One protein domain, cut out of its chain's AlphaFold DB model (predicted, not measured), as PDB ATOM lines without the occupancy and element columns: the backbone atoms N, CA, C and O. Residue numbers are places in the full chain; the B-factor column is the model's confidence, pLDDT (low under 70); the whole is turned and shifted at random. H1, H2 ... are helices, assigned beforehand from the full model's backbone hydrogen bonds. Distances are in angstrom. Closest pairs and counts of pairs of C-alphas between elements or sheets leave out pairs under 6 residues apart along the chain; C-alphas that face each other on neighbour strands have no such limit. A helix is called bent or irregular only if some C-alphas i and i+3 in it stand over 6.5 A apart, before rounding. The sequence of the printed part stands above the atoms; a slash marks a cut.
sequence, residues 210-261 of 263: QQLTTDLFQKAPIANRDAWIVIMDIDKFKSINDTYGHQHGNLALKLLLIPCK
ATOM      1  N   GLN A 210      23.409 -47.747  -9.617       86.62
ATOM      2  CA  GLN A 210      23.400 -48.295 -10.972       86.62
ATOM      3  C   GLN A 210      24.305 -47.492 -11.920       86.62
ATOM      4  O   GLN A 210      25.024 -48.074 -12.734       86.62
ATOM      5  N   GLN A 211      24.318 -46.164 -11.803       87.31
ATOM      6  CA  GLN A 211      25.212 -45.321 -12.592       87.31
ATOM      7  C   GLN A 211      26.676 -45.501 -12.167       87.31
ATOM      8  O   GLN A 211      27.533 -45.666 -13.034       87.31
ATOM      9  N   LEU A 212      26.956 -45.576 -10.859       84.75
ATOM     10  CA  LEU A 212      28.295 -45.860 -10.323       84.75
ATOM     11  C   LEU A 212      28.865 -47.175 -10.876       84.75
ATOM     12  O   LEU A 212      29.981 -47.213 -11.386       84.75
ATOM     13  N   THR A 213      28.089 -48.259 -10.803       83.62
ATOM     14  CA  THR A 213      28.506 -49.577 -11.312       83.62
ATOM     15  C   THR A 213      28.702 -49.573 -12.828       83.62
ATOM     16  O   THR A 213      29.669 -50.147 -13.324       83.62
ATOM     17  N   THR A 214      27.843 -48.874 -13.575       83.75
ATOM     18  CA  THR A 214      28.007 -48.691 -15.027       83.75
ATOM     19  C   THR A 214      29.341 -48.014 -15.360       83.75
ATOM     20  O   THR A 214      30.071 -48.476 -16.236       83.75
ATOM     21  N   ASP A 215      29.693 -46.939 -14.656       80.44
ATOM     22  CA  ASP A 215      30.921 -46.194 -14.940       80.44
ATOM     23  C   ASP A 215      32.184 -46.978 -14.536       80.44
ATOM     24  O   ASP A 215      33.146 -46.997 -15.307       80.44
ATOM     25  N   LEU A 216      32.153 -47.691 -13.401       76.50
ATOM     26  CA  LEU A 216      33.268 -48.515 -12.910       76.50
ATOM     27  C   LEU A 216      33.546 -49.756 -13.770       76.50
ATOM     28  O   LEU A 216      34.702 -50.138 -13.939       76.50
ATOM     29  N   PHE A 217      32.501 -50.419 -14.279       74.56
ATOM     30  CA  PHE A 217      32.651 -51.732 -14.919       74.56
ATOM     31  C   PHE A 217      32.468 -51.717 -16.438       74.56
ATOM     32  O   PHE A 217      32.988 -52.611 -17.103       74.56
ATOM     33  N   GLN A 218      31.750 -50.739 -17.007       72.38
ATOM     34  CA  GLN A 218      31.430 -50.728 -18.443       72.38
ATOM     35  C   GLN A 218      32.173 -49.645 -19.231       72.38
ATOM     36  O   GLN A 218      32.693 -49.935 -20.306       72.38
ATOM     37  N   LYS A 219      32.224 -48.397 -18.742       67.06
ATOM     38  CA  LYS A 219      32.785 -47.274 -19.527       67.06
ATOM     39  C   LYS A 219      34.291 -47.106 -19.379       67.06
ATOM     40  O   LYS A 219      34.965 -46.748 -20.340       67.06
ATOM     41  N   ALA A 220      34.810 -47.341 -18.184       61.22
ATOM     42  CA  ALA A 220      36.233 -47.340 -17.916       61.22
ATOM     43  C   ALA A 220      36.557 -48.671 -17.250       61.22
ATOM     44  O   ALA A 220      36.527 -48.731 -16.023       61.22
ATOM     45  N   PRO A 221      36.834 -49.751 -18.007       57.34
ATOM     46  CA  PRO A 221      37.378 -50.933 -17.371       57.34
ATOM     47  C   PRO A 221      38.641 -50.478 -16.638       57.34
ATOM     48  O   PRO A 221      39.625 -50.068 -17.253       57.34
ATOM     49  N   ILE A 222      38.587 -50.531 -15.306       60.12
ATOM     50  CA  ILE A 222      39.681 -50.191 -14.379       60.12
ATOM     51  C   ILE A 222      40.943 -51.023 -14.688       60.12
ATOM     52  O   ILE A 222      42.024 -50.725 -14.204       60.12
ATOM     53  N   ALA A 223      40.828 -52.004 -15.587       58.25
ATOM     54  CA  ALA A 223      41.856 -52.880 -16.130       58.25
ATOM     55  C   ALA A 223      43.202 -52.230 -16.523       58.25
ATOM     56  O   ALA A 223      44.143 -52.977 -16.750       58.25
ATOM     57  N   ASN A 224      43.329 -50.897 -16.607       56.22
ATOM     58  CA  ASN A 224      44.610 -50.227 -16.872       56.22
ATOM     59  C   ASN A 224      44.878 -48.950 -16.042       56.22
ATOM     60  O   ASN A 224      45.726 -48.142 -16.429       56.22
ATOM     61  N   ARG A 225      44.156 -48.716 -14.935       66.62
ATOM     62  CA  ARG A 225      44.400 -47.576 -14.028       66.62
ATOM     63  C   ARG A 225      44.170 -47.970 -12.573       66.62
ATOM     64  O   ARG A 225      43.181 -48.628 -12.275       66.62
ATOM     65  N   ASP A 226      45.017 -47.480 -11.674       73.75
ATOM     66  CA  ASP A 226      44.748 -47.561 -10.240       73.75
ATOM     67  C   ASP A 226      43.525 -46.694  -9.906       73.75
ATOM     68  O   ASP A 226      43.509 -45.487 -10.166       73.75
ATOM     69  N   ALA A 227      42.481 -47.313  -9.355       73.00
ATOM     70  CA  ALA A 227      41.260 -46.641  -8.928       73.00
ATOM     71  C   ALA A 227      40.987 -46.937  -7.452       73.00
ATOM     72  O   ALA A 227      41.167 -48.062  -6.988       73.00
ATOM     73  N   TRP A 228      40.509 -45.926  -6.728       79.25
ATOM     74  CA  TRP A 228      40.129 -46.031  -5.321       79.25
ATOM     75  C   TRP A 228      38.630 -45.776  -5.190       79.25
ATOM     76  O   TRP A 228      38.113 -44.814  -5.757       79.25
ATOM     77  N   ILE A 229      37.934 -46.626  -4.436       81.12
ATOM     78  CA  ILE A 229      36.520 -46.439  -4.096       81.12
ATOM     79  C   ILE A 229      36.444 -46.120  -2.607       81.12
ATOM     80  O   ILE A 229      36.927 -46.893  -1.781       81.12
ATOM     81  N   VAL A 230      35.825 -44.989  -2.270       85.50
ATOM     82  CA  VAL A 230      35.542 -44.599  -0.885       85.50
ATOM     83  C   VAL A 230      34.057 -44.812  -0.625       85.50
ATOM     84  O   VAL A 230      33.214 -44.277  -1.343       85.50
ATOM     85  N   ILE A 231      33.744 -45.597   0.404       86.62
ATOM     86  CA  ILE A 231      32.376 -45.829   0.875       86.62
ATOM     87  C   ILE A 231      32.244 -45.139   2.231       86.62
ATOM     88  O   ILE A 231      33.081 -45.338   3.109       86.62
ATOM     89  N   MET A 232      31.210 -44.314   2.384       85.94
ATOM     90  CA  MET A 232      30.913 -43.574   3.611       85.94
ATOM     91  C   MET A 232      29.500 -43.918   4.080       85.94
ATOM     92  O   MET A 232      28.594 -44.021   3.253       85.94
ATOM     93  N   ASP A 233      29.323 -44.064   5.390       87.38
ATOM     94  CA  ASP A 233      28.031 -44.294   6.040       87.38
ATOM     95  C   ASP A 233      27.787 -43.235   7.128       87.38
ATOM     96  O   ASP A 233      28.737 -42.659   7.664       87.38
ATOM     97  N   ILE A 234      26.518 -42.942   7.434       88.69
ATOM     98  CA  ILE A 234      26.142 -41.987   8.484       88.69
ATOM     99  C   ILE A 234      25.903 -42.744   9.789       88.69
ATOM    100  O   ILE A 234      24.884 -43.421   9.962       88.69
ATOM    101  N   ASP A 235      26.800 -42.545  10.750       89.56
ATOM    102  CA  ASP A 235      26.681 -43.150  12.072       89.56
ATOM    103  C   ASP A 235      25.339 -42.819  12.741       89.56
ATOM    104  O   ASP A 235      24.914 -41.664  12.831       89.56
ATOM    105  N   LYS A 236      24.675 -43.857  13.265       90.50
ATOM    106  CA  LYS A 236      23.405 -43.756  14.011       90.50
ATOM    107  C   LYS A 236      22.281 -43.039  13.243       90.50
ATOM    108  O   LYS A 236      21.376 -42.479  13.865       90.50
ATOM    109  N   PHE A 237      22.259 -43.110  11.909       92.62
ATOM    110  CA  PHE A 237      21.225 -42.466  11.086       92.62
ATOM    111  C   PHE A 237      19.785 -42.841  11.486       92.62
ATOM    112  O   PHE A 237      18.885 -42.001  11.474       92.62
ATOM    113  N   LYS A 238      19.564 -44.087  11.929       90.50
ATOM    114  CA  LYS A 238      18.260 -44.536  12.441       90.50
ATOM    115  C   LYS A 238      17.780 -43.710  13.641       90.50
ATOM    116  O   LYS A 238      16.617 -43.341  13.681       90.50
ATOM    117  N   SER A 239      18.671 -43.337  14.562       93.38
ATOM    118  CA  SER A 239      18.312 -42.505  15.718       93.38
ATOM    119  C   SER A 239      17.823 -41.112  15.308       93.38
ATOM    120  O   SER A 239      16.936 -40.564  15.960       93.38
ATOM    121  N   ILE A 240      18.351 -40.552  14.213       91.25
ATOM    122  CA  ILE A 240      17.879 -39.278  13.650       91.25
ATOM    123  C   ILE A 240      16.453 -39.441  13.110       91.25
ATOM    124  O   ILE A 240      15.586 -38.627  13.425       91.25
ATOM    125  N   ASN A 241      16.199 -40.514  12.352       92.81
ATOM    126  CA  ASN A 241      14.863 -40.826  11.836       92.81
ATOM    127  C   ASN A 241      13.848 -41.061  12.959       92.81
ATOM    128  O   ASN A 241      12.746 -40.527  12.890       92.81
ATOM    129  N   ASP A 242      14.223 -41.815  13.991       94.75
ATOM    130  CA  ASP A 242      13.326 -42.181  15.088       94.75
ATOM    131  C   ASP A 242      13.013 -40.979  16.004       94.75
ATOM    132  O   ASP A 242      11.909 -40.883  16.534       94.75
ATOM    133  N   THR A 243      13.952 -40.035  16.168       95.06
ATOM    134  CA  THR A 243      13.783 -38.859  17.051       95.06
ATOM    135  C   THR A 243      13.094 -37.686  16.354       95.06
ATOM    136  O   THR A 243      12.263 -37.008  16.956       95.06
ATOM    137  N   TYR A 244      13.445 -37.417  15.095       92.25
ATOM    138  CA  TYR A 244      13.014 -36.211  14.377       92.25
ATOM    139  C   TYR A 244      12.118 -36.515  13.166       92.25
ATOM    140  O   TYR A 244      11.615 -35.603  12.509       92.25
ATOM    141  N   GLY A 245      11.876 -37.789  12.861       92.50
ATOM    142  CA  GLY A 245      11.087 -38.222  11.712       92.50
ATOM    143  C   GLY A 245      11.873 -38.234  10.397       92.50
ATOM    144  O   GLY A 245      12.900 -37.571  10.226       92.50
ATOM    145  N   HIS A 246      11.347 -38.970   9.414       91.94
ATOM    146  CA  HIS A 246      12.008 -39.212   8.124       91.94
ATOM    147  C   HIS A 246      12.350 -37.943   7.327       91.94
ATOM    148  O   HIS A 246      13.334 -37.923   6.591       91.94
ATOM    149  N   GLN A 247      11.582 -36.860   7.475       92.12
ATOM    150  CA  GLN A 247      11.889 -35.596   6.795       92.12
ATOM    151  C   GLN A 247      13.215 -34.985   7.276       92.12
ATOM    152  O   GLN A 247      13.975 -34.456   6.464       92.12
ATOM    153  N   HIS A 248      13.529 -35.108   8.568       91.19
ATOM    154  CA  HIS A 248      14.791 -34.627   9.129       91.19
ATOM    155  C   HIS A 248      15.965 -35.538   8.758       91.19
ATOM    156  O   HIS A 248      17.048 -35.038   8.462       91.19
ATOM    157  N   GLY A 249      15.745 -36.854   8.661       90.81
ATOM    158  CA  GLY A 249      16.737 -37.768   8.085       90.81
ATOM    159  C   GLY A 249      17.074 -37.427   6.632       90.81
ATOM    160  O   GLY A 249      18.243 -37.350   6.258       90.81
ATOM    161  N   ASN A 250      16.060 -37.114   5.822       92.06
ATOM    162  CA  ASN A 250      16.243 -36.664   4.442       92.06
ATOM    163  C   ASN A 250      17.052 -35.357   4.344       92.06
ATOM    164  O   ASN A 250      17.875 -35.201   3.441       92.06
ATOM    165  N   LEU A 251      16.840 -34.417   5.270       90.06
ATOM    166  CA  LEU A 251      17.634 -33.188   5.378       90.06
ATOM    167  C   LEU A 251      19.090 -33.479   5.761       90.06
ATOM    168  O   LEU A 251      19.992 -32.919   5.142       90.06
ATOM    169  N   ALA A 252      19.324 -34.376   6.721       89.69
ATOM    170  CA  ALA A 252      20.671 -34.782   7.121       89.69
ATOM    171  C   ALA A 252      21.454 -35.397   5.946       89.69
ATOM    172  O   ALA A 252      22.596 -35.007   5.703       89.69
ATOM    173  N   LEU A 253      20.815 -36.268   5.153       89.38
ATOM    174  CA  LEU A 253      21.397 -36.820   3.921       89.38
ATOM    175  C   LEU A 253      21.764 -35.726   2.912       89.38
ATOM    176  O   LEU A 253      22.865 -35.726   2.363       89.38
ATOM    177  N   LYS A 254      20.866 -34.760   2.675       87.69
ATOM    178  CA  LYS A 254      21.136 -33.640   1.761       87.69
ATOM    179  C   LYS A 254      22.309 -32.784   2.235       87.69
ATOM    180  O   LYS A 254      23.144 -32.425   1.410       87.69
ATOM    181  N   LEU A 255      22.384 -32.477   3.532       86.88
ATOM    182  CA  LEU A 255      23.456 -31.670   4.123       86.88
ATOM    183  C   LEU A 255      24.827 -32.336   3.978       86.88
ATOM    184  O   LEU A 255      25.788 -31.659   3.613       86.88
ATOM    185  N   LEU A 256      24.907 -33.652   4.193       85.62
ATOM    186  CA  LEU A 256      26.145 -34.421   4.046       85.62
ATOM    187  C   LEU A 256      26.722 -34.339   2.622       85.62
ATOM    188  O   LEU A 256      27.933 -34.386   2.436       85.62
ATOM    189  N   LEU A 257      25.864 -34.189   1.613       82.00
ATOM    190  CA  LEU A 257      26.262 -34.203   0.204       82.00
ATOM    191  C   LEU A 257      26.603 -32.819  -0.365       82.00
ATOM    192  O   LEU A 257      27.159 -32.742  -1.460       82.00
ATOM    193  N   ILE A 258      26.314 -31.723   0.347       74.00
ATOM    194  CA  ILE A 258      26.654 -30.356  -0.099       74.00
ATOM    195  C   ILE A 258      28.166 -30.186  -0.348       74.00
ATOM    196  O   ILE A 258      28.520 -29.645  -1.399       74.00
ATOM    197  N   PRO A 259      29.073 -30.646   0.538       65.25
ATOM    198  CA  PRO A 259      30.514 -30.557   0.304       65.25
ATOM    199  C   PRO A 259      30.983 -31.418  -0.875       65.25
ATOM    200  O   PRO A 259      31.868 -31.000  -1.611       65.25
ATOM    201  N   CYS A 260      30.360 -32.581  -1.099       63.00
ATOM    202  CA  CYS A 260      30.728 -33.515  -2.171       63.00
ATOM    203  C   CYS A 260      30.298 -33.070  -3.581       63.00
ATOM    204  O   CYS A 260      30.707 -33.692  -4.556       63.00
ATOM    205  N   LYS A 261      29.468 -32.025  -3.711       61.12
ATOM    206  CA  LYS A 261      28.981 -31.510  -5.006       61.12
ATOM    207  C   LYS A 261      29.792 -30.346  -5.582       61.12
ATOM    208  O   LYS A 261      29.483 -29.905  -6.689       61.12
TER     209      LYS A 261
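This is residues 210 to 261 of the 263 residues of the protein "Probable diguanylate cyclase AdrA" of Weissella viridescens (UniProt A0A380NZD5). Two helices, H2 and H3, meet as a V at one end of a long, thin model, and a lone helix, H1, lies well away from them, joined by a long link without any named element. H1 runs out toward the far end near Asn 224, where the chain turns, and residues 227 to 236 run back to the V. The printed part has 52 residues with three named helices, H1, H2 and H3 in that order, and no named strand; its class is all helix. It is extended, with a radius of gyration of the C-alphas of 15.9 A, and spans 47 by 19 by 17 A, a rod.

H1, residues 210 to 219, touches no helix, and residues 210 to 215 and 217 to 226 stand free. H2, residues 237 to 244, is apart from H1. H3, residues 246 to 257, is also apart from H1 but touches H2 with residues 247 to 249 alone; their closest C-alphas, of Asn 241 and Gly 249, are 5.2 A apart. H2 and H3 run opposite ways at a steep tilt of 48 degrees. In H2 and H3 each O i to N i+4 pair is within hydrogen-bond range; in H1, 5 of 6 are.

H1 begins at C-alpha 210 (23.400, -48.295, -10.972) and is 12.7 A long; it is irregular, but only just, with C-alphas 216 and 219 at 6.7 A. H2 begins at C-alpha 237 (21.225, -42.466, 11.086) and is 10.8 A long. H3 is 17.1 A long and ends at C-alpha 257 (26.262, -34.203, 0.204).

The two C-alphas farthest apart, of Asn 224 and Thr 243, are 47.2 A apart. The printed part has no cut. The link from H1 to H2 is long, 17 residues, and that from H2 to H3 is tight. The mean pLDDT of the printed part is 81.7; residues 219 to 225 and 259 to 261 are under 70.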